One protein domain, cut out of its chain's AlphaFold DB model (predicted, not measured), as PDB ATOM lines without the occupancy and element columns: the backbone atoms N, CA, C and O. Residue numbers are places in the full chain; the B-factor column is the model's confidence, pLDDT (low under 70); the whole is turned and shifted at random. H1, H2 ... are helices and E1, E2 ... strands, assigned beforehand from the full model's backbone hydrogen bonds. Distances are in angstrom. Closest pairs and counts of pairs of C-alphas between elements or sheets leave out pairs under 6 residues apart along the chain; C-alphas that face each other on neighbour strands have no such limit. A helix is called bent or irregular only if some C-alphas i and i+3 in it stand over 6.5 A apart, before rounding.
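This is residues 40 to 205 of the 213 residues of an uncharacterized protein of Streptomyces griseofuscus (UniProt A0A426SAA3). A large, strongly twisted sheet of eight strands, branched at E11, and the small sheet E6 E7 E8 form an elongated sandwich, two sheets partly face to face with their strands crossed at 51 degrees. Helix H1 lies at one end of the long axis, and the turn between E9 and E10 at the other. The printed part has 166 residues, with eleven named strands and one named helix in the order E1 to E10, H1, E11; of the 93 residues in named elements 82 are in strands, the class is mostly strand, and the neighbour strands are antiparallel. It is compact, with a radius of gyration of the C-alphas of 16.9 A and spans of 52 by 31 by 27 A.

In the large sheet, E11 is residues 192 to 203, 33.4 A long, ending at C-alpha 203 (148.941, 156.132, 187.789). E1, residues 40 to 45, begins at C-alpha 40 (146.593, 159.223, 192.501). E2 is residues 48 to 51, E3 54 to 57, E4 61 to 69 at 26.5 A, E5 75 to 83 at 25.0 A, E9 146 to 150 and E10 153 to 161 at 25.7 A. In the small sheet, E6 is residues 96 to 106 at 27.4 A, E7 111 to 119 at 26.0 A and E8 135 to 138. H1, residues 173 to 183, is 15.6 A long and irregular: C-alphas 174 and 177 are 7.5 A apart.

E11 bends by 57 degrees at residue 196. E1 and E2 lie on one side of it, with N 42 to O 200 at 2.9 A and N 50 to O 192 at 2.7 A. E10 lies on the other side, with N 157 to O 197 at 2.9 A. E4 is beside E1, with N 43 to O 63 at 2.8 A. Edge strands E5, E3 and E9 form hairpins with E4, E2 and E10, with N 66 to O 78, N 49 to O 56 and N 146 to O 156 each at 2.8 A. E6 E7 E8 is a meander, each strand the antiparallel neighbour of the one before, with N 100 to O 115 at 2.8 A and N 114 to O 135 at 2.9 A. The closest C-alphas of E5 and E6, Met 82 and Tyr 101, are 6.4 A apart; those of E8 and E10, Arg 138 and Asp 161, 5.8 A. H1 is not on the small sheet; its closest C-alpha to E3 is Leu 183, 6.0 A from Val 54. In H1, 5 of 7 O i to N i+4 pairs are within hydrogen-bond range.

The two farthest C-alphas, Asp 151 and Pro 174, are 53.1 A apart. The printed part has no cut. The links E5 to E6, E7 to E8 and E10 to H1 are long. The mean pLDDT of the printed part is 95.8, and no printed residue is under 70.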
ATOM      1  N   CYS A  40     147.492 159.089 191.372       96.81
ATOM      2  CA  CYS A  40     146.593 159.223 192.501       96.81
ATOM      3  C   CYS A  40     147.246 158.577 193.715       96.81
ATOM      4  O   CYS A  40     147.584 157.389 193.671       96.81
ATOM      5  N   GLU A  41     147.418 159.349 194.778       96.38
ATOM      6  CA  GLU A  41     148.070 158.930 196.009       96.38
ATOM      7  C   GLU A  41     147.068 158.858 197.153       96.38
ATOM      8  O   GLU A  41     146.232 159.746 197.336       96.38
ATOM      9  N   VAL A  42     147.174 157.798 197.948       96.75
ATOM     10  CA  VAL A  42     146.371 157.590 199.151       96.75
ATOM     11  C   VAL A  42     147.318 157.505 200.334       96.75
ATOM     12  O   VAL A  42     148.074 156.543 200.472       96.75
ATOM     13  N   HIS A  43     147.264 158.523 201.183       95.12
ATOM     14  CA  HIS A  43     148.056 158.661 202.398       95.12
ATOM     15  C   HIS A  43     147.217 158.210 203.587       95.12
ATOM     16  O   HIS A  43     146.094 158.679 203.762       95.12
ATOM     17  N   THR A  44     147.750 157.321 204.417       95.06
ATOM     18  CA  THR A  44     147.142 156.932 205.692       95.06
ATOM     19  C   THR A  44     148.090 157.289 206.820       95.06
ATOM     20  O   THR A  44     149.264 156.936 206.773       95.06
ATOM     21  N   ALA A  45     147.589 157.977 207.840       93.50
ATOM     22  CA  ALA A  45     148.381 158.407 208.986       93.50
ATOM     23  C   ALA A  45     147.622 158.163 210.288       93.50
ATOM     24  O   ALA A  45     146.394 158.240 210.308       93.50
ATOM     25  N   ALA A  46     148.337 157.934 211.390       88.81
ATOM     26  CA  ALA A  46     147.762 157.869 212.739       88.81
ATOM     27  C   ALA A  46     148.351 158.978 213.634       88.81
ATOM     28  O   ALA A  46     149.287 158.717 214.396       88.81
ATOM     29  N   PRO A  47     147.847 160.224 213.542       94.62
ATOM     30  CA  PRO A  47     148.501 161.351 214.186       94.62
ATOM     31  C   PRO A  47     148.361 161.368 215.704       94.62
ATOM     32  O   PRO A  47     147.306 161.060 216.262       94.62
ATOM     33  N   VAL A  48     149.408 161.829 216.376       98.06
ATOM     34  CA  VAL A  48     149.339 162.342 217.742       98.06
ATOM     35  C   VAL A  48     149.346 163.862 217.655       98.06
ATOM     36  O   VAL A  48     150.304 164.462 217.177       98.06
ATOM     37  N   LEU A  49     148.254 164.476 218.101       98.31
ATOM     38  CA  LEU A  49     148.030 165.914 218.066       98.31
ATOM     39  C   LEU A  49     148.011 166.471 219.489       98.31
ATOM     40  O   LEU A  49     147.092 166.192 220.257       98.31
ATOM     41  N   THR A  50     148.994 167.297 219.810       98.56
ATOM     42  CA  THR A  50     148.965 168.240 220.923       98.56
ATOM     43  C   THR A  50     148.458 169.581 220.415       98.56
ATOM     44  O   THR A  50     149.075 170.201 219.549       98.56
ATOM     45  N   ILE A  51     147.331 170.026 220.963       97.12
ATOM     46  CA  ILE A  51     146.697 171.299 220.629       97.12
ATOM     47  C   ILE A  51     146.280 172.002 221.924       97.12
ATOM     48  O   ILE A  51     145.480 171.480 222.706       97.12
ATOM     49  N   GLY A  52     146.878 173.162 222.194       97.25
ATOM     50  CA  GLY A  52     146.770 173.825 223.492       97.25
ATOM     51  C   GLY A  52     147.218 172.914 224.641       97.25
ATOM     52  O   GLY A  52     148.380 172.537 224.737       97.25
ATOM     53  N   LYS A  53     146.293 172.563 225.538       96.50
ATOM     54  CA  LYS A  53     146.550 171.759 226.749       96.50
ATOM     55  C   LYS A  53     146.249 170.269 226.587       96.50
ATOM     56  O   LYS A  53     146.411 169.523 227.553       96.50
ATOM     57  N   VAL A  54     145.751 169.831 225.430       97.38
ATOM     58  CA  VAL A  54     145.338 168.435 225.222       97.38
ATOM     59  C   VAL A  54     146.226 167.737 224.207       97.38
ATOM     60  O   VAL A  54     146.562 168.306 223.174       97.38
ATOM     61  N   THR A  55     146.540 166.473 224.481       98.25
ATOM     62  CA  THR A  55     147.203 165.566 223.540       98.25
ATOM     63  C   THR A  55     146.257 164.421 223.211       98.25
ATOM     64  O   THR A  55     145.741 163.746 224.105       98.25
ATOM     65  N   VAL A  56     146.019 164.203 221.921       97.62
ATOM     66  CA  VAL A  56     145.077 163.213 221.398       97.62
ATOM     67  C   VAL A  56     145.788 162.357 220.357       97.62
ATOM     68  O   VAL A  56     146.311 162.878 219.377       97.62
ATOM     69  N   ARG A  57     145.776 161.032 220.531       97.25
ATOM     70  CA  ARG A  57     146.090 160.103 219.438       97.25
ATOM     71  C   ARG A  57     144.840 159.952 218.588       97.25
ATOM     72  O   ARG A  57     143.917 159.257 219.003       97.25
ATOM     73  N   LEU A  58     144.804 160.637 217.453       96.94
ATOM     74  CA  LEU A  58     143.686 160.594 216.525       96.94
ATOM     75  C   LEU A  58     143.530 159.182 215.954       96.94
ATOM     76  O   LEU A  58     144.509 158.460 215.741       96.94
ATOM     77  N   ALA A  59     142.284 158.797 215.693       95.38
ATOM     78  CA  ALA A  59     141.997 157.667 214.828       95.38
ATOM     79  C   ALA A  59     142.682 157.870 213.463       95.38
ATOM     80  O   ALA A  59     142.869 159.023 213.051       95.38
ATOM     81  N   PRO A  60     143.047 156.784 212.756       94.50
ATOM     82  CA  PRO A  60     143.693 156.901 211.460       94.50
ATOM     83  C   PRO A  60     142.916 157.812 210.509       94.50
ATOM     84  O   PRO A  60     141.688 157.723 210.405       94.50
ATOM     85  N   ILE A  61     143.647 158.687 209.828       95.44
ATOM     86  CA  ILE A  61     143.135 159.542 208.764       95.44
ATOM     87  C   ILE A  61     143.603 158.994 207.424       95.44
ATOM     88  O   ILE A  61     144.734 158.522 207.305       95.44
ATOM     89  N   THR A  62     142.745 159.098 206.418       96.31
ATOM     90  CA  THR A  62     143.096 158.815 205.027       96.31
ATOM     91  C   THR A  62     142.926 160.088 204.218       96.31
ATOM     92  O   THR A  62     141.904 160.757 204.343       96.31
ATOM     93  N   MET A  63     143.919 160.433 203.407       96.19
ATOM     94  CA  MET A  63     143.895 161.575 202.498       96.19
ATOM     95  C   MET A  63     144.204 161.087 201.089       96.19
ATOM     96  O   MET A  63     145.196 160.389 200.886       96.19
ATOM     97  N   THR A  64     143.381 161.477 200.127       97.25
ATOM     98  CA  THR A  64     143.557 161.142 198.717       97.25
ATOM     99  C   THR A  64     143.756 162.414 197.918       97.25
ATOM    100  O   THR A  64     142.992 163.371 198.057       97.25
ATOM    101  N   HIS A  65     144.775 162.422 197.075       97.06
ATOM    102  CA  HIS A  65     145.073 163.524 196.172       97.06
ATOM    103  C   HIS A  65     145.725 162.991 194.896       97.06
ATOM    104  O   HIS A  65     146.021 161.801 194.783       97.06
ATOM    105  N   ALA A  66     145.919 163.871 193.924       97.38
ATOM    106  CA  ALA A  66     146.592 163.556 192.681       97.38
ATOM    107  C   ALA A  66     147.730 164.528 192.421       97.38
ATOM    108  O   ALA A  66     147.557 165.724 192.647       97.38
ATOM    109  N   GLU A  67     148.840 164.015 191.914       96.94
ATOM    110  CA  GLU A  67     150.037 164.778 191.573       96.94
ATOM    111  C   GLU A  67     150.556 164.383 190.199       96.94
ATOM    112  O   GLU A  67     150.500 163.212 189.805       96.94
ATOM    113  N   GLY A  68     151.109 165.346 189.477       96.69
ATOM    114  CA  GLY A  68     151.776 165.096 188.213       96.69
ATOM    115  C   GLY A  68     152.118 166.380 187.467       96.69
ATOM    116  O   GLY A  68     151.707 167.467 187.860       96.69
ATOM    117  N   PRO A  69     152.866 166.272 186.364       96.31
ATOM    118  CA  PRO A  69     153.266 167.428 185.579       96.31
ATOM    119  C   PRO A  69     152.075 168.016 184.813       96.31
ATOM    120  O   PRO A  69     151.314 167.293 184.159       96.31
ATOM    121  N   LEU A  70     151.935 169.335 184.862       94.81
ATOM    122  CA  LEU A  70     151.014 170.121 184.050       94.81
ATOM    123  C   LEU A  70     151.512 170.230 182.594       94.81
ATOM    124  O   LEU A  70     152.693 169.993 182.320       94.81
ATOM    125  N   PRO A  71     150.638 170.600 181.634       91.75
ATOM    126  CA  PRO A  71     151.022 170.746 180.226       91.75
ATOM    127  C   PRO A  71     152.122 171.786 179.965       91.75
ATOM    128  O   PRO A  71     152.842 171.679 178.976       91.75
ATOM    129  N   ASP A  72     152.255 172.780 180.843       92.75
ATOM    130  CA  ASP A  72     153.304 173.806 180.804       92.75
ATOM    131  C   ASP A  72     154.632 173.347 181.441       92.75
ATOM    132  O   ASP A  72     155.616 174.085 181.419       92.75
ATOM    133  N   GLY A  73     154.677 172.121 181.973       91.06
ATOM    134  CA  GLY A  73     155.838 171.531 182.631       91.06
ATOM    135  C   GLY A  73     155.934 171.804 184.134       91.06
ATOM    136  O   GLY A  73     156.858 171.280 184.754       91.06
ATOM    137  N   GLY A  74     155.016 172.581 184.721       93.69
ATOM    138  CA  GLY A  74     154.956 172.796 186.168       93.69
ATOM    139  C   GLY A  74     154.444 171.574 186.935       93.69
ATOM    140  O   GLY A  74     153.849 170.666 186.352       93.69
ATOM    141  N   ASP A  75     154.637 171.556 188.253       94.56
ATOM    142  CA  ASP A  75     154.035 170.542 189.120       94.56
ATOM    143  C   ASP A  75     152.566 170.885 189.397       94.56
ATOM    144  O   ASP A  75     152.219 172.004 189.782       94.56
ATOM    145  N   GLY A  76     151.686 169.916 189.175       95.00
ATOM    146  CA  GLY A  76     150.260 170.015 189.431       95.00
ATOM    147  C   GLY A  76     149.853 169.119 190.588       95.00
ATOM    148  O   GLY A  76     150.321 167.990 190.712       95.00
ATOM    149  N   GLN A  77     148.918 169.610 191.401       96.25
ATOM    150  CA  GLN A  77     148.299 168.833 192.465       96.25
ATOM    151  C   GLN A  77     146.801 169.130 192.551       96.25
ATOM    152  O   GLN A  77     146.382 170.285 192.476       96.25
ATOM    153  N   VAL A  78     145.987 168.095 192.762       96.69
ATOM    154  CA  VAL A  78     144.541 168.218 192.976       96.69
ATOM    155  C   VAL A  78     144.136 167.450 194.231       96.69
ATOM    156  O   VAL A  78     144.507 166.293 194.413       96.69
ATOM    157  N   TRP A  79     143.361 168.090 195.104       97.00
ATOM    158  CA  TRP A  79     142.792 167.449 196.287       97.00
ATOM    159  C   TRP A  79     141.616 166.539 195.914       97.00
ATOM    160  O   TRP A  79     140.730 166.955 195.169       97.00
ATOM    161  N   GLY A  80     141.594 165.320 196.454       96.50
ATOM    162  CA  GLY A  80     140.475 164.387 196.335       96.50
ATOM    163  C   GLY A  80     139.563 164.453 197.552       96.50
ATOM    164  O   GLY A  80     138.562 165.171 197.565       96.50
ATOM    165  N   ALA A  81     139.917 163.704 198.596       96.44
ATOM    166  CA  ALA A  81     139.119 163.602 199.811       96.44
ATOM    167  C   ALA A  81     139.975 163.370 201.058       96.44
ATOM    168  O   ALA A  81     141.119 162.930 200.987       96.44
ATOM    169  N   MET A  82     139.369 163.613 202.221       96.56
ATOM    170  CA  MET A  82     139.879 163.156 203.509       96.56
ATOM    171  C   MET A  82     138.785 162.403 204.247       96.56
ATOM    172  O   MET A  82     137.665 162.896 204.380       96.56
ATOM    173  N   HIS A  83     139.152 161.248 204.788       96.50
ATOM    174  CA  HIS A  83     138.321 160.458 205.681       96.50
ATOM    175  C   HIS A  83     138.952 160.432 207.061       96.50
ATOM    176  O   HIS A  83     140.150 160.205 207.226       96.50
ATOM    177  N   SER A  84     138.124 160.673 208.065       96.56
ATOM    178  CA  SER A  84     138.515 160.672 209.465       96.56
ATOM    179  C   SER A  84     137.334 160.234 210.317       96.56
ATOM    180  O   SER A  84     136.177 160.318 209.895       96.56
ATOM    181  N   THR A  85     137.615 159.792 211.539       96.75
ATOM    182  CA  THR A  85     136.574 159.488 212.521       96.75
ATOM    183  C   THR A  85     136.793 160.282 213.809       96.75
ATOM    184  O   THR A  85     137.930 160.633 214.143       96.75
ATOM    185  N   PRO A  86     135.711 160.612 214.540       97.88
ATOM    186  CA  PRO A  86     135.819 161.240 215.846       97.88
ATOM    187  C   PRO A  86     136.697 160.447 216.812       97.88
ATOM    188  O   PRO A  86     136.521 159.245 216.991       97.88
ATOM    189  N   THR A  87     137.582 161.153 217.505       98.19
ATOM    190  CA  THR A  87     138.418 160.607 218.576       98.19
ATOM    191  C   THR A  87     138.058 161.277 219.894       98.19
ATOM    192  O   THR A  87     137.938 162.499 219.950       98.19
ATOM    193  N   ALA A  88     137.883 160.507 220.968       97.88
ATOM    194  CA  ALA A  88     137.626 161.075 222.291       97.88
ATOM    195  C   ALA A  88     138.816 161.928 222.765       97.88
ATOM    196  O   ALA A  88     139.965 161.509 222.638       97.88
ATOM    197  N   VAL A  89     138.543 163.101 223.340       97.44
ATOM    198  CA  VAL A  89     139.579 163.983 223.895       97.44
ATOM    199  C   VAL A  89     139.895 163.546 225.331       97.44
ATOM    200  O   VAL A  89     139.021 163.645 226.203       97.44
ATOM    201  N   PRO A  90     141.121 163.075 225.629       94.50
ATOM    202  CA  PRO A  90     141.487 162.680 226.984       94.50
ATOM    203  C   PRO A  90     141.345 163.846 227.969       94.50
ATOM    204  O   PRO A  90     141.657 164.991 227.658       94.50
ATOM    205  N   GLY A  91     140.837 163.562 229.170       90.94
ATOM    206  CA  GLY A  91     140.657 164.571 230.222       90.94
ATOM    207  C   GLY A  91     139.460 165.517 230.038       90.94
ATOM    208  O   GLY A  91     139.140 166.266 230.964       90.94
ATOM    209  N   VAL A  92     138.737 165.458 228.911       92.31
ATOM    210  CA  VAL A  92     137.533 166.273 228.668       92.31
ATOM    211  C   VAL A  92     136.328 165.368 228.411       92.31
ATOM    212  O   VAL A  92     136.067 164.909 227.302       92.31
ATOM    213  N   ARG A  93     135.573 165.080 229.477       91.69
ATOM    214  CA  ARG A  93     134.461 164.120 229.445       91.69
ATOM    215  C   ARG A  93     133.405 164.499 228.400       91.69
ATOM    216  O   ARG A  93     132.838 165.585 228.456       91.69
ATOM    217  N   GLY A  94     133.080 163.549 227.521       93.38
ATOM    218  CA  GLY A  94     132.011 163.693 226.528       93.38
ATOM    219  C   GLY A  94     132.372 164.563 225.323       93.38
ATOM    220  O   GLY A  94     131.480 164.866 224.533       93.38
ATOM    221  N   LEU A  95     133.645 164.950 225.188       97.25
ATOM    222  CA  LEU A  95     134.166 165.675 224.039       97.25
ATOM    223  C   LEU A  95     134.910 164.717 223.104       97.25
ATOM    224  O   LEU A  95     135.756 163.935 223.542       97.25
ATOM    225  N   ALA A  96     134.627 164.820 221.813       98.25
ATOM    226  CA  ALA A  96     135.418 164.212 220.756       98.25
ATOM    227  C   ALA A  96     135.886 165.278 219.759       98.25
ATOM    228  O   ALA A  96     135.253 166.323 219.608       98.25
ATOM    229  N   ILE A  97     136.992 164.998 219.086       98.38
ATOM    230  CA  ILE A  97     137.602 165.833 218.056       98.38
ATOM    231  C   ILE A  97     137.687 165.031 216.758       98.38
ATOM    232  O   ILE A  97     138.054 163.856 216.771       98.38
ATOM    233  N   GLN A  98     137.324 165.648 215.639       98.38
ATOM    234  CA  GLN A  98     137.436 165.055 214.312       98.38
ATOM    235  C   GLN A  98     138.172 166.029 213.381       98.38
ATOM    236  O   GLN A  98     137.674 167.139 213.175       98.38
ATOM    237  N   PRO A  99     139.337 165.652 212.824       98.06
ATOM    238  CA  PRO A  99     140.025 166.474 211.836       98.06
ATOM    239  C   PRO A  99     139.275 166.442 210.502       98.06
ATOM    240  O   PRO A  99     138.786 165.397 210.076       98.06
ATOM    241  N   GLU A 100     139.206 167.575 209.822       98.12
ATOM    242  CA  GLU A 100     138.570 167.734 208.518       98.12
ATOM    243  C   GLU A 100     139.440 168.622 207.631       98.12
ATOM    244  O   GLU A 100     140.174 169.482 208.126       98.12
ATOM    245  N   TYR A 101     139.323 168.453 206.313       97.88
ATOM    246  CA  TYR A 101     140.051 169.284 205.362       97.88
ATOM    247  C   TYR A 101     139.713 170.768 205.558       97.88
ATOM    248  O   TYR A 101     138.538 171.161 205.586       97.88
ATOM    249  N   GLY A 102     140.761 171.577 205.713       97.31
ATOM    250  CA  GLY A 102     140.701 173.020 205.927       97.31
ATOM    251  C   GLY A 102     140.751 173.839 204.637       97.31
ATOM    252  O   GLY A 102     140.742 175.062 204.712       97.31
ATOM    253  N   GLY A 103     140.790 173.197 203.464       96.75
ATOM    254  CA  GLY A 103     140.680 173.877 202.169       96.75
ATOM    255  C   GLY A 103     142.002 174.165 201.456       96.75
ATOM    256  O   GLY A 103     141.971 174.750 200.378       96.75
ATOM    257  N   ARG A 104     143.152 173.777 202.025       96.12
ATOM    258  CA  ARG A 104     144.465 173.914 201.375       96.12
ATOM    259  C   ARG A 104     145.332 172.687 201.588       96.12
ATOM    260  O   ARG A 104     145.324 172.098 202.668       96.12
ATOM    261  N   SER A 105     146.100 172.340 200.566       95.38
ATOM    262  CA  SER A 105     147.094 171.268 200.586       95.38
ATOM    263  C   SER A 105     148.127 171.504 199.493       95.38
ATOM    264  O   SER A 105     147.767 171.879 198.380       95.38
ATOM    265  N   ASP A 106     149.375 171.210 199.806       94.56
ATOM    266  CA  ASP A 106     150.545 171.156 198.939       94.56
ATOM    267  C   ASP A 106     151.503 170.126 199.559       94.56
ATOM    268  O   ASP A 106     152.257 170.399 200.495       94.56
ATOM    269  N   PHE A 107     151.396 168.895 199.081       91.88
ATOM    270  CA  PHE A 107     152.145 167.743 199.551       91.88
ATOM    271  C   PHE A 107     153.590 167.744 199.043       91.88
ATOM    272  O   PHE A 107     154.447 167.186 199.734       91.88
ATOM    273  N   TYR A 108     153.895 168.466 197.956       90.88
ATOM    274  CA  TYR A 108     155.271 168.731 197.525       90.88
ATOM    275  C   TYR A 108     156.043 169.531 198.575       90.88
ATOM    276  O   TYR A 108     157.187 169.199 198.894       90.88
ATOM    277  N   THR A 109     155.420 170.564 199.151       91.81
ATOM    278  CA  THR A 109     156.041 171.391 200.203       91.81
ATOM    279  C   THR A 109     155.718 170.925 201.625       91.81
ATOM    280  O   THR A 109     156.257 171.465 202.592       91.81
ATOM    281  N   GLY A 110     154.860 169.911 201.772       93.00
ATOM    282  CA  GLY A 110     154.432 169.381 203.067       93.00
ATOM    283  C   GLY A 110     153.506 170.327 203.834       93.00
ATOM    284  O   GLY A 110     153.451 170.266 205.064       93.00
ATOM    285  N   THR A 111     152.788 171.210 203.143       96.06
ATOM    286  CA  THR A 111     151.870 172.166 203.764       96.06
ATOM    287  C   THR A 111     150.418 171.784 203.533       96.06
ATOM    288  O   THR A 111     150.030 171.340 202.459       96.06
ATOM    289  N   PHE A 112     149.580 171.926 204.553       96.50
ATOM    290  CA  PHE A 112     148.144 171.696 204.422       96.50
ATOM    291  C   PHE A 112     147.389 172.328 205.582       96.50
ATOM    292  O   PHE A 112     147.957 172.613 206.634       96.50
ATOM    293  N   SER A 113     146.094 172.542 205.388       98.19
ATOM    294  CA  SER A 113     145.225 173.122 206.402       98.19
ATOM    295  C   SER A 113     144.215 172.093 206.888       98.19
ATOM    296  O   SER A 113     143.543 171.451 206.075       98.19
ATOM    297  N   LEU A 114     144.031 171.997 208.205       98.31
ATOM    298  CA  LEU A 114     142.920 171.263 208.812       98.31
ATOM    299  C   LEU A 114     142.027 172.196 209.623       98.31
ATOM    300  O   LEU A 114     142.451 173.224 210.144       98.31
ATOM    301  N   ARG A 115     140.780 171.780 209.791       98.56
ATOM    302  CA  ARG A 115     139.896 172.253 210.857       98.56
ATOM    303  C   ARG A 115     139.527 171.071 211.737       98.56
ATOM    304  O   ARG A 115     139.557 169.928 211.286       98.56
ATOM    305  N   PHE A 116     139.166 171.331 212.983       98.56
ATOM    306  CA  PHE A 116     138.835 170.266 213.925       98.56
ATOM    307  C   PHE A 116     137.425 170.449 214.448       98.56
ATOM    308  O   PHE A 116     137.174 171.311 215.293       98.56
ATOM    309  N   ARG A 117     136.496 169.630 213.955       98.50
ATOM    310  CA  ARG A 117     135.133 169.613 214.473       98.50
ATOM    311  C   ARG A 117     135.137 169.007 215.870       98.50
ATOM    312  O   ARG A 117     135.655 167.913 216.092       98.50
ATOM    313  N   LEU A 118     134.536 169.725 216.805       98.44
ATOM    314  CA  LEU A 118     134.336 169.296 218.177       98.44
ATOM    315  C   LEU A 118     132.920 168.743 218.320       98.44
ATOM    316  O   LEU A 118     131.936 169.390 217.957       98.44
ATOM    317  N   LEU A 119     132.817 167.530 218.852       97.88
ATOM    318  CA  LEU A 119     131.556 166.827 219.033       97.88
ATOM    319  C   LEU A 119     131.285 166.600 220.517       97.88
ATOM    320  O   LEU A 119     132.155 166.161 221.264       97.88
ATOM    321  N   GLY A 120     130.052 166.864 220.930       95.25
ATOM    322  CA  GLY A 120     129.582 166.650 222.292       95.25
ATOM    323  C   GLY A 120     128.098 166.974 222.383       95.25
ATOM    324  O   GLY A 120     127.600 167.815 221.637       95.25
ATOM    325  N   ARG A 121     127.373 166.316 223.293       93.06
ATOM    326  CA  ARG A 121     125.905 166.460 223.404       93.06
ATOM    327  C   ARG A 121     125.459 167.892 223.711       93.06
ATOM    328  O   ARG A 121     124.345 168.260 223.370       93.06
ATOM    329  N   GLN A 122     126.302 168.661 224.393       91.50
ATOM    330  CA  GLN A 122     126.015 170.024 224.831       91.50
ATOM    331  C   GLN A 122     126.606 171.091 223.897       91.50
ATOM    332  O   GLN A 122     126.387 172.278 224.126       91.50
ATOM    333  N   LEU A 123     127.374 170.696 222.877       94.44
ATOM    334  CA  LEU A 123     127.976 171.636 221.938       94.44
ATOM    335  C   LEU A 123     126.973 172.026 220.858       94.44
ATOM    336  O   LEU A 123     126.207 171.194 220.373       94.44
ATOM    337  N   ALA A 124     127.010 173.294 220.451       94.00
ATOM    338  CA  ALA A 124     126.263 173.725 219.282       94.00
ATOM    339  C   ALA A 124     126.776 173.001 218.015       94.00
ATOM    340  O   ALA A 124     127.983 172.749 217.896       94.00
ATOM    341  N   PRO A 125     125.888 172.678 217.054       92.94
ATOM    342  CA  PRO A 125     126.302 172.147 215.763       92.94
ATOM    343  C   PRO A 125     127.323 173.066 215.088       92.94
ATOM    344  O   PRO A 125     127.135 174.278 215.021       92.94
ATOM    345  N   GLY A 126     128.406 172.483 214.578       93.69
ATOM    346  CA  GLY A 126     129.471 173.237 213.915       93.69
ATOM    347  C   GLY A 126     130.534 173.824 214.849       93.69
ATOM    348  O   GLY A 126     131.406 174.530 214.345       93.69
ATOM    349  N   CYS A 127     130.518 173.512 216.153       98.12
ATOM    350  CA  CYS A 127     131.624 173.819 217.069       98.12
ATOM    351  C   CYS A 127     132.947 173.290 216.498       98.12
ATOM    352  O   CYS A 127     133.100 172.083 216.311       98.12
ATOM    353  N   THR A 128     133.872 174.186 216.159       98.50
ATOM    354  CA  THR A 128     135.048 173.848 215.343       98.50
ATOM    355  C   THR A 128     136.238 174.717 215.722       98.50
ATOM    356  O   THR A 128     136.097 175.927 215.877       98.50
ATOM    357  N   ILE A 129     137.419 174.115 215.827       98.56
ATOM    358  CA  ILE A 129     138.694 174.837 215.857       98.56
ATOM    359  C   ILE A 129     139.107 175.103 214.412       98.56
ATOM    360  O   ILE A 129     139.210 174.168 213.615       98.56
ATOM    361  N   GLY A 130     139.323 176.374 214.087       97.75
ATOM    362  CA  GLY A 130     139.647 176.824 212.738       97.75
ATOM    363  C   GLY A 130     138.443 176.843 211.803       97.75
ATOM    364  O   GLY A 130     138.518 176.371 210.671       97.75
ATOM    365  N   ALA A 131     137.308 177.358 212.291       95.81
ATOM    366  CA  ALA A 131     136.091 177.461 211.491       95.81
ATOM    367  C   ALA A 131     136.217 178.554 210.422       95.81
ATOM    368  O   ALA A 131     135.801 178.335 209.284       95.81
ATOM    369  N   THR A 132     136.770 179.718 210.781       95.81
ATOM    370  CA  THR A 132     137.070 180.801 209.827       95.81
ATOM    371  C   THR A 132     138.537 180.851 209.423       95.81
ATOM    372  O   THR A 132     138.839 181.266 208.309       95.81
ATOM    373  N   ALA A 133     139.441 180.437 210.311       96.50
ATOM    374  CA  ALA A 133     140.883 180.416 210.075       96.50
ATOM    375  C   ALA A 133     141.422 178.997 210.317       96.50
ATOM    376  O   ALA A 133     141.669 178.647 211.469       96.50
ATOM    377  N   PRO A 134     141.551 178.156 209.275       98.19
ATOM    378  CA  PRO A 134     142.075 176.801 209.410       98.19
ATOM    379  C   PRO A 134     143.443 176.752 210.104       98.19
ATOM    380  O   PRO A 134     144.225 177.698 210.029       98.19
ATOM    381  N   VAL A 135     143.732 175.631 210.759       98.56
ATOM    382  CA  VAL A 135     145.050 175.358 211.336       98.56
ATOM    383  C   VAL A 135     145.988 174.950 210.213       98.56
ATOM    384  O   VAL A 135     145.759 173.934 209.554       98.56
ATOM    385  N   ASP A 136     147.026 175.749 210.007       98.25
ATOM    386  CA  ASP A 136     148.017 175.535 208.961       98.25
ATOM    387  C   ASP A 136     149.191 174.732 209.478       98.25
ATOM    388  O   ASP A 136     149.869 175.145 210.416       98.25
ATOM    389  N   PHE A 137     149.447 173.618 208.807       98.00
ATOM    390  CA  PHE A 137     150.559 172.736 209.091       98.00
ATOM    391  C   PHE A 137     151.663 172.905 208.055       98.00
ATOM    392  O   PHE A 137     151.406 173.094 206.862       98.00
ATOM    393  N   ARG A 138     152.903 172.796 208.528       97.50
ATOM    394  CA  ARG A 138     154.141 172.767 207.747       97.50
ATOM    395  C   ARG A 138     154.972 171.578 208.197       97.50
ATOM    396  O   ARG A 138     155.793 171.669 209.109       97.50
ATOM    397  N   LEU A 139     154.724 170.441 207.570       95.81
ATOM    398  CA  LEU A 139     155.318 169.185 207.978       95.81
ATOM    399  C   LEU A 139     156.781 169.082 207.589       95.81
ATOM    400  O   LEU A 139     157.175 169.281 206.442       95.81
ATOM    401  N   LYS A 140     157.568 168.646 208.559       95.56
ATOM    402  CA  LYS A 140     158.971 168.291 208.425       95.56
ATOM    403  C   LYS A 140     159.082 166.776 208.496       95.56
ATOM    404  O   LYS A 140     158.463 166.136 209.346       95.56
ATOM    405  N   ARG A 141     159.897 166.185 207.626       93.38
ATOM    406  CA  ARG A 141     160.243 164.762 207.726       93.38
ATOM    407  C   ARG A 141     161.092 164.552 208.979       93.38
ATOM    408  O   ARG A 141     162.061 165.279 209.186       93.38
ATOM    409  N   SER A 142     160.741 163.572 209.807       90.31
ATOM    410  CA  SER A 142     161.559 163.180 210.968       90.31
ATOM    411  C   SER A 142     162.623 162.135 210.623       90.31
ATOM    412  O   SER A 142     163.472 161.832 211.456       90.31
ATOM    413  N   GLY A 143     162.613 161.608 209.396       89.56
ATOM    414  CA  GLY A 143     163.582 160.636 208.903       89.56
ATOM    415  C   GLY A 143     163.422 160.349 207.405       89.56
ATOM    416  O   GLY A 143     162.577 160.966 206.745       89.56
ATOM    417  N   PRO A 144     164.232 159.429 206.850       89.50
ATOM    418  CA  PRO A 144     164.080 158.985 205.469       89.50
ATOM    419  C   PRO A 144     162.758 158.231 205.274       89.50
ATOM    420  O   PRO A 144     162.177 157.704 206.221       89.50
ATOM    421  N   SER A 145     162.291 158.170 204.028       93.00
ATOM    422  CA  SER A 145     161.164 157.306 203.658       93.00
ATOM    423  C   SER A 145     161.658 155.899 203.327       93.00
ATOM    424  O   SER A 145     162.738 155.741 202.753       93.00
ATOM    425  N   THR A 146     160.852 154.892 203.643       95.31
ATOM    426  CA  THR A 146     161.163 153.478 203.419       95.31
ATOM    427  C   THR A 146     160.191 152.896 202.407       95.31
ATOM    428  O   THR A 146     158.981 152.942 202.604       95.31
ATOM    429  N   TRP A 147     160.711 152.310 201.331       95.31
ATOM    430  CA  TRP A 147     159.906 151.508 200.413       95.31
ATOM    431  C   TRP A 147     159.652 150.134 201.029       95.31
ATOM    432  O   TRP A 147     160.571 149.325 201.142       95.31
ATOM    433  N   VAL A 148     158.409 149.877 201.425       94.62
ATOM    434  CA  VAL A 148     157.972 148.587 201.980       94.62
ATOM    435  C   VAL A 148     157.595 147.616 200.864       94.62
ATOM    436  O   VAL A 148     157.847 146.419 200.965       94.62
ATOM    437  N   SER A 149     157.016 148.131 199.778       93.00
ATOM    438  CA  SER A 149     156.673 147.361 198.581       93.00
ATOM    439  C   SER A 149     156.819 148.227 197.334       93.00
ATOM    440  O   SER A 149     156.526 149.421 197.365       93.00
ATOM    441  N   GLN A 150     157.264 147.626 196.229       91.69
ATOM    442  CA  GLN A 150     157.329 148.284 194.919       91.69
ATOM    443  C   GLN A 150     156.104 147.982 194.047       91.69
ATOM    444  O   GLN A 150     155.754 148.802 193.202       91.69
ATOM    445  N   ASP A 151     155.438 146.844 194.267       86.19
ATOM    446  CA  ASP A 151     154.241 146.450 193.524       86.19
ATOM    447  C   ASP A 151     153.253 145.661 194.417       86.19
ATOM    448  O   ASP A 151     153.524 144.504 194.750       86.19
ATOM    449  N   PRO A 152     152.127 146.269 194.853       86.62
ATOM    450  CA  PRO A 152     151.795 147.683 194.675       86.62
ATOM    451  C   PRO A 152     152.767 148.583 195.463       86.62
ATOM    452  O   PRO A 152     153.285 148.149 196.500       86.62
ATOM    453  N   PRO A 153     153.008 149.832 195.022       93.06
ATOM    454  CA  PRO A 153     153.825 150.787 195.763       93.06
ATOM    455  C   PRO A 153     153.308 150.980 197.188       93.06
ATOM    456  O   PRO A 153     152.129 151.267 197.380       93.06
ATOM    457  N   LEU A 154     154.182 150.857 198.181       95.19
ATOM    458  CA  LEU A 154     153.899 151.213 199.567       95.19
ATOM    459  C   LEU A 154     155.150 151.832 200.176       95.19
ATOM    460  O   LEU A 154     156.200 151.188 200.244       95.19
ATOM    461  N   ILE A 155     155.023 153.075 200.619       95.31
ATOM    462  CA  ILE A 155     156.113 153.852 201.187       95.31
ATOM    463  C   ILE A 155     155.699 154.303 202.578       95.31
ATOM    464  O   ILE A 155     154.631 154.886 202.741       95.31
ATOM    465  N   GLU A 156     156.551 154.065 203.564       95.81
ATOM    466  CA  GLU A 156     156.375 154.517 204.940       95.81
ATOM    467  C   GLU A 156     157.287 155.697 205.248       95.81
ATOM    468  O   GLU A 156     158.409 155.799 204.740       95.81
ATOM    469  N   PHE A 157     156.804 156.605 206.084       94.62
ATOM    470  CA  PHE A 157     157.559 157.756 206.542       94.62
ATOM    471  C   PHE A 157     156.994 158.303 207.846       94.62
ATOM    472  O   PHE A 157     155.827 158.099 208.175       94.62
ATOM    473  N   SER A 158     157.803 159.100 208.530       95.06
ATOM    474  CA  SER A 158     157.375 159.846 209.706       95.06
ATOM    475  C   SER A 158     157.541 161.345 209.459       95.06
ATOM    476  O   SER A 158     158.469 161.792 208.765       95.06
ATOM    477  N   ALA A 159     156.616 162.133 209.996       96.06
ATOM    478  CA  ALA A 159     156.634 163.583 209.882       96.06
ATOM    479  C   ALA A 159     156.097 164.257 211.147       96.06
ATOM    480  O   ALA A 159     155.413 163.640 211.970       96.06
ATOM    481  N   TYR A 160     156.423 165.537 211.297       97.88
ATOM    482  CA  TYR A 160     155.948 166.356 212.400       97.88
ATOM    483  C   TYR A 160     155.813 167.831 212.022       97.88
ATOM    484  O   TYR A 160     156.449 168.299 211.082       97.88
ATOM    485  N   ASP A 161     155.024 168.567 212.794       98.31
ATOM    486  CA  ASP A 161     155.022 170.028 212.830       98.31
ATOM    487  C   ASP A 161     154.851 170.500 214.277       98.31
ATOM    488  O   ASP A 161     153.942 170.064 214.982       98.31
ATOM    489  N   ASP A 162     155.749 171.374 214.705       97.88
ATOM    490  CA  ASP A 162     155.863 171.961 216.039       97.88
ATOM    491  C   ASP A 162     155.731 173.496 216.026       97.88
ATOM    492  O   ASP A 162     156.011 174.162 217.020       97.88
ATOM    493  N   THR A 163     155.333 174.074 214.889       97.62
ATOM    494  CA  THR A 163     155.323 175.531 214.657       97.62
ATOM    495  C   THR A 163     153.937 176.125 214.430       97.62
ATOM    496  O   THR A 163     153.803 177.346 214.343       97.62
ATOM    497  N   PHE A 164     152.899 175.294 214.324       98.44
ATOM    498  CA  PHE A 164     151.546 175.769 214.061       98.44
ATOM    499  C   PHE A 164     150.900 176.417 215.292       98.44
ATOM    500  O   PHE A 164     151.128 176.034 216.444       98.44
ATOM    501  N   ALA A 165     150.012 177.371 215.021       98.38
ATOM    502  CA  ALA A 165     149.129 177.969 216.011       98.38
ATOM    503  C   ALA A 165     147.720 177.382 215.885       98.38
ATOM    504  O   ALA A 165     147.233 177.116 214.785       98.38
ATOM    505  N   ALA A 166     147.037 177.232 217.013       98.19
ATOM    506  CA  ALA A 166     145.651 176.804 217.067       98.19
ATOM    507  C   ALA A 166     144.745 177.976 217.473       98.19
ATOM    508  O   ALA A 166     144.921 178.541 218.558       98.19
ATOM    509  N   PRO A 167     143.758 178.356 216.645       98.38
ATOM    510  CA  PRO A 167     142.816 179.407 216.993       98.38
ATOM    511  C   PRO A 167     141.855 178.940 218.093       98.38
ATOM    512  O   PRO A 167     141.814 177.772 218.481       98.38
ATOM    513  N   ALA A 168     141.042 179.869 218.592       98.25
ATOM    514  CA  ALA A 168     139.929 179.520 219.461       98.25
ATOM    515  C   ALA A 168     138.945 178.589 218.730       98.25
ATOM    516  O   ALA A 168     138.753 178.686 217.518       98.25
ATOM    517  N   ALA A 169     138.285 177.712 219.480       98.12
ATOM    518  CA  ALA A 169     137.099 177.028 219.002       98.12
ATOM    519  C   ALA A 169     135.960 178.042 218.833       98.12
ATOM    520  O   ALA A 169     135.642 178.824 219.738       98.12
ATOM    521  N   GLU A 170     135.336 177.994 217.668       97.88
ATOM    522  CA  GLU A 170     134.264 178.878 217.241       97.88
ATOM    523  C   GLU A 170     132.956 178.100 217.115       97.88
ATOM    524  O   GLU A 170     132.948 176.873 217.009       97.88
ATOM    525  N   ARG A 171     131.828 178.821 217.080       97.00
ATOM    526  CA  ARG A 171     130.490 178.239 216.850       97.00
ATOM    527  C   ARG A 171     130.099 177.163 217.875       97.00
ATOM    528  O   ARG A 171     129.277 176.301 217.597       97.00
ATOM    529  N   CYS A 172     130.651 177.238 219.086       96.62
ATOM    530  CA  CYS A 172     130.376 176.299 220.180       96.62
ATOM    531  C   CYS A 172     129.183 176.699 221.064       96.62
ATOM    532  O   CYS A 172     128.911 176.047 222.074       96.62
ATOM    533  N   GLY A 173     128.465 177.763 220.691       94.94
ATOM    534  CA  GLY A 173     127.360 178.310 221.472       94.94
ATOM    535  C   GLY A 173     127.826 178.896 222.815       94.94
ATOM    536  O   GLY A 173     128.977 179.326 222.929       94.94
ATOM    537  N   PRO A 174     126.971 178.900 223.854       95.06
ATOM    538  CA  PRO A 174     127.288 179.523 225.145       95.06
ATOM    539  C   PRO A 174     128.436 178.831 225.898       95.06
ATOM    540  O   PRO A 174     129.003 179.407 226.821       95.06
ATOM    541  N   LEU A 175     128.813 177.610 225.500       91.69
ATOM    542  CA  LEU A 175     129.924 176.870 226.100       91.69
ATOM    543  C   LEU A 175     131.295 177.239 225.525       91.69
ATOM    544  O   LEU A 175     132.295 176.718 226.015       91.69
ATOM    545  N   ALA A 176     131.374 178.122 224.523       95.31
ATOM    546  CA  ALA A 176     132.638 178.469 223.873       95.31
ATOM    547  C   ALA A 176     133.759 178.867 224.860       95.31
ATOM    548  O   ALA A 176     134.849 178.306 224.742       95.31
ATOM    549  N   PRO A 177     133.531 179.722 225.883       96.81
ATOM    550  CA  PRO A 177     134.585 180.065 226.843       96.81
ATOM    551  C   PRO A 177     135.087 178.853 227.637       96.81
ATOM    552  O   PRO A 177     136.289 178.696 227.838       96.81
ATOM    553  N   LEU A 178     134.180 177.962 228.051       95.62
ATOM    554  CA  LEU A 178     134.535 176.757 228.799       95.62
ATOM    555  C   LEU A 178     135.314 175.768 227.927       95.62
ATOM    556  O   LEU A 178     136.318 175.223 228.384       95.62
ATOM    557  N   VAL A 179     134.869 175.544 226.687       96.31
ATOM    558  CA  VAL A 179     135.558 174.680 225.718       96.31
ATOM    559  C   VAL A 179     136.975 175.193 225.483       96.31
ATOM    560  O   VAL A 179     137.931 174.444 225.670       96.31
ATOM    561  N   ASN A 180     137.120 176.482 225.180       98.06
ATOM    562  CA  ASN A 180     138.419 177.106 224.954       98.06
ATOM    563  C   ASN A 180     139.319 177.030 226.189       98.06
ATOM    564  O   ASN A 180     140.469 176.617 226.081       98.06
ATOM    565  N   HIS A 181     138.794 177.302 227.384       97.25
ATOM    566  CA  HIS A 181     139.564 177.169 228.620       97.25
ATOM    567  C   HIS A 181     140.053 175.729 228.863       97.25
ATOM    568  O   HIS A 181     141.207 175.519 229.247       97.25
ATOM    569  N   ARG A 182     139.186 174.730 228.643       96.25
ATOM    570  CA  ARG A 182     139.506 173.305 228.842       96.25
ATOM    571  C   ARG A 182     140.531 172.792 227.841       96.25
ATOM    572  O   ARG A 182     141.376 171.991 228.224       96.25
ATOM    573  N   LEU A 183     140.458 173.258 226.599       97.44
ATOM    574  CA  LEU A 183     141.409 172.908 225.548       97.44
ATOM    575  C   LEU A 183     142.677 173.769 225.587       97.44
ATOM    576  O   LEU A 183     143.668 173.401 224.974       97.44
ATOM    577  N   GLY A 184     142.676 174.886 226.318       97.75
ATOM    578  CA  GLY A 184     143.784 175.839 226.325       97.75
ATOM    579  C   GLY A 184     143.906 176.618 225.018       97.75
ATOM    580  O   GLY A 184     145.014 176.787 224.531       97.75
ATOM    581  N   LEU A 185     142.777 177.045 224.448       98.19
ATOM    582  CA  LEU A 185     142.699 177.757 223.174       98.19
ATOM    583  C   LEU A 185     142.311 179.237 223.360       98.19
ATOM    584  O   LEU A 185     141.540 179.543 224.276       98.19
ATOM    585  N   PRO A 186     142.763 180.144 222.470       98.31
ATOM    586  CA  PRO A 186     143.737 179.905 221.397       98.31
ATOM    587  C   PRO A 186     145.128 179.559 221.953       98.31
ATOM    588  O   PRO A 186     145.477 179.973 223.057       98.31
ATOM    589  N   ALA A 187     145.913 178.807 221.186       98.25
ATOM    590  CA  ALA A 187     147.274 178.408 221.534       98.25
ATOM    591  C   ALA A 187     148.239 178.841 220.427       98.25
ATOM    592  O   ALA A 187     148.279 178.232 219.358       98.25
ATOM    593  N   ALA A 188     149.000 179.905 220.680       97.69
ATOM    594  CA  ALA A 188     149.948 180.453 219.712       97.69
ATOM    595  C   ALA A 188     151.209 179.585 219.544       97.69
ATOM    596  O   ALA A 188     151.797 179.575 218.468       97.69
ATOM    597  N   GLU A 189     151.602 178.856 220.589       96.38
ATOM    598  CA  GLU A 189     152.828 178.058 220.652       96.38
ATOM    599  C   GLU A 189     152.626 176.792 221.500       96.38
ATOM    600  O   GLU A 189     151.583 176.618 222.135       96.38
ATOM    601  N   GLY A 190     153.629 175.907 221.510       96.50
ATOM    602  CA  GLY A 190     153.611 174.668 222.299       96.50
ATOM    603  C   GLY A 190     152.729 173.557 221.721       96.50
ATOM    604  O   GLY A 190     152.499 172.546 222.385       96.50
ATOM    605  N   ASN A 191     152.235 173.733 220.494       98.44
ATOM    606  CA  ASN A 191     151.490 172.706 219.780       98.44
ATOM    607  C   ASN A 191     152.447 171.732 219.076       98.44
ATOM    608  O   ASN A 191     153.581 172.075 218.753       98.44
ATOM    609  N   LEU A 192     151.981 170.509 218.831       98.50
ATOM    610  CA  LEU A 192     152.757 169.487 218.135       98.50
ATOM    611  C   LEU A 192     151.819 168.540 217.399       98.50
ATOM    612  O   LEU A 192     150.864 168.035 217.977       98.50
ATOM    613  N   MET A 193     152.124 168.236 216.150       97.88
ATOM    614  CA  MET A 193     151.534 167.120 215.431       97.88
ATOM    615  C   MET A 193     152.664 166.198 215.016       97.88
ATOM    616  O   MET A 193     153.602 166.641 214.365       97.88
ATOM    617  N   THR A 194     152.577 164.926 215.375       97.31
ATOM    618  CA  THR A 194     153.462 163.881 214.853       97.31
ATOM    619  C   THR A 194     152.620 162.801 214.217       97.31
ATOM    620  O   THR A 194     151.498 162.541 214.655       97.31
ATOM    621  N   TYR A 195     153.145 162.151 213.191       91.81
ATOM    622  CA  TYR A 195     152.523 160.942 212.687       91.81
ATOM    623  C   TYR A 195     153.523 160.053 211.961       91.81
ATOM    624  O   TYR A 195     154.438 160.528 211.286       91.81
ATOM    625  N   ASP A 196     153.267 158.755 212.075       92.81
ATOM    626  CA  ASP A 196     153.750 157.750 211.144       92.81
ATOM    627  C   ASP A 196     152.683 157.585 210.066       92.81
ATOM    628  O   ASP A 196     151.483 157.466 210.363       92.81
ATOM    629  N   ALA A 197     153.115 157.651 208.816       93.62
ATOM    630  CA  ALA A 197     152.258 157.519 207.659       93.62
ATOM    631  C   ALA A 197     152.800 156.492 206.688       93.62
ATOM    632  O   ALA A 197     154.002 156.249 206.581       93.62
ATOM    633  N   SER A 198     151.874 155.961 205.911       94.81
ATOM    634  CA  SER A 198     152.178 155.285 204.674       94.81
ATOM    635  C   SER A 198     151.428 155.946 203.533       94.81
ATOM    636  O   SER A 198     150.350 156.517 203.721       94.81
ATOM    637  N   TYR A 199     151.990 155.871 202.336       94.31
ATOM    638  CA  TYR A 199     151.245 156.166 201.129       94.31
ATOM    639  C   TYR A 199     151.468 155.098 200.072       94.31
ATOM    640  O   TYR A 199     152.510 154.445 199.993       94.31
ATOM    641  N   THR A 200     150.431 154.917 199.271       95.62
ATOM    642  CA  THR A 200     150.434 154.092 198.071       95.62
ATOM    643  C   THR A 200     149.884 154.924 196.930       95.62
ATOM    644  O   THR A 200     149.163 155.900 197.155       95.62
ATOM    645  N   PHE A 201     150.211 154.551 195.703       95.31
ATOM    646  CA  PHE A 201     149.730 155.270 194.541       95.31
ATOM    647  C   PHE A 201     149.478 154.351 193.353       95.31
ATOM    648  O   PHE A 201     150.040 153.258 193.240       95.31
ATOM    649  N   LYS A 202     148.654 154.840 192.430       94.88
ATOM    650  CA  LYS A 202     148.501 154.305 191.076       94.88
ATOM    651  C   LYS A 202     148.525 155.449 190.082       94.88
ATOM    652  O   LYS A 202     148.002 156.522 190.364       94.88
ATOM    653  N   THR A 203     149.099 155.211 188.913       95.44
ATOM    654  CA  THR A 203     148.941 156.132 187.789       95.44
ATOM    655  C   THR A 203     147.514 156.064 187.250       95.44
ATOM    656  O   THR A 203     146.851 155.025 187.346       95.44
ATOM    657  N   TYR A 204     147.012 157.176 186.716       94.62
ATOM    658  CA  TYR A 204     145.614 157.285 186.285       94.62
ATOM    659  C   TYR A 204     145.265 156.363 185.113       94.62
ATOM    660  O   TYR A 204     144.138 155.877 185.035       94.62
ATOM    661  N   ASP A 205     146.224 156.050 184.244       93.94
ATOM    662  CA  ASP A 205     146.084 155.051 183.176       93.94
ATOM    663  C   ASP A 205     145.853 153.615 183.697       93.94
ATOM    664  O   ASP A 205     145.349 152.762 182.962       93.94
TER     665      ASP A 205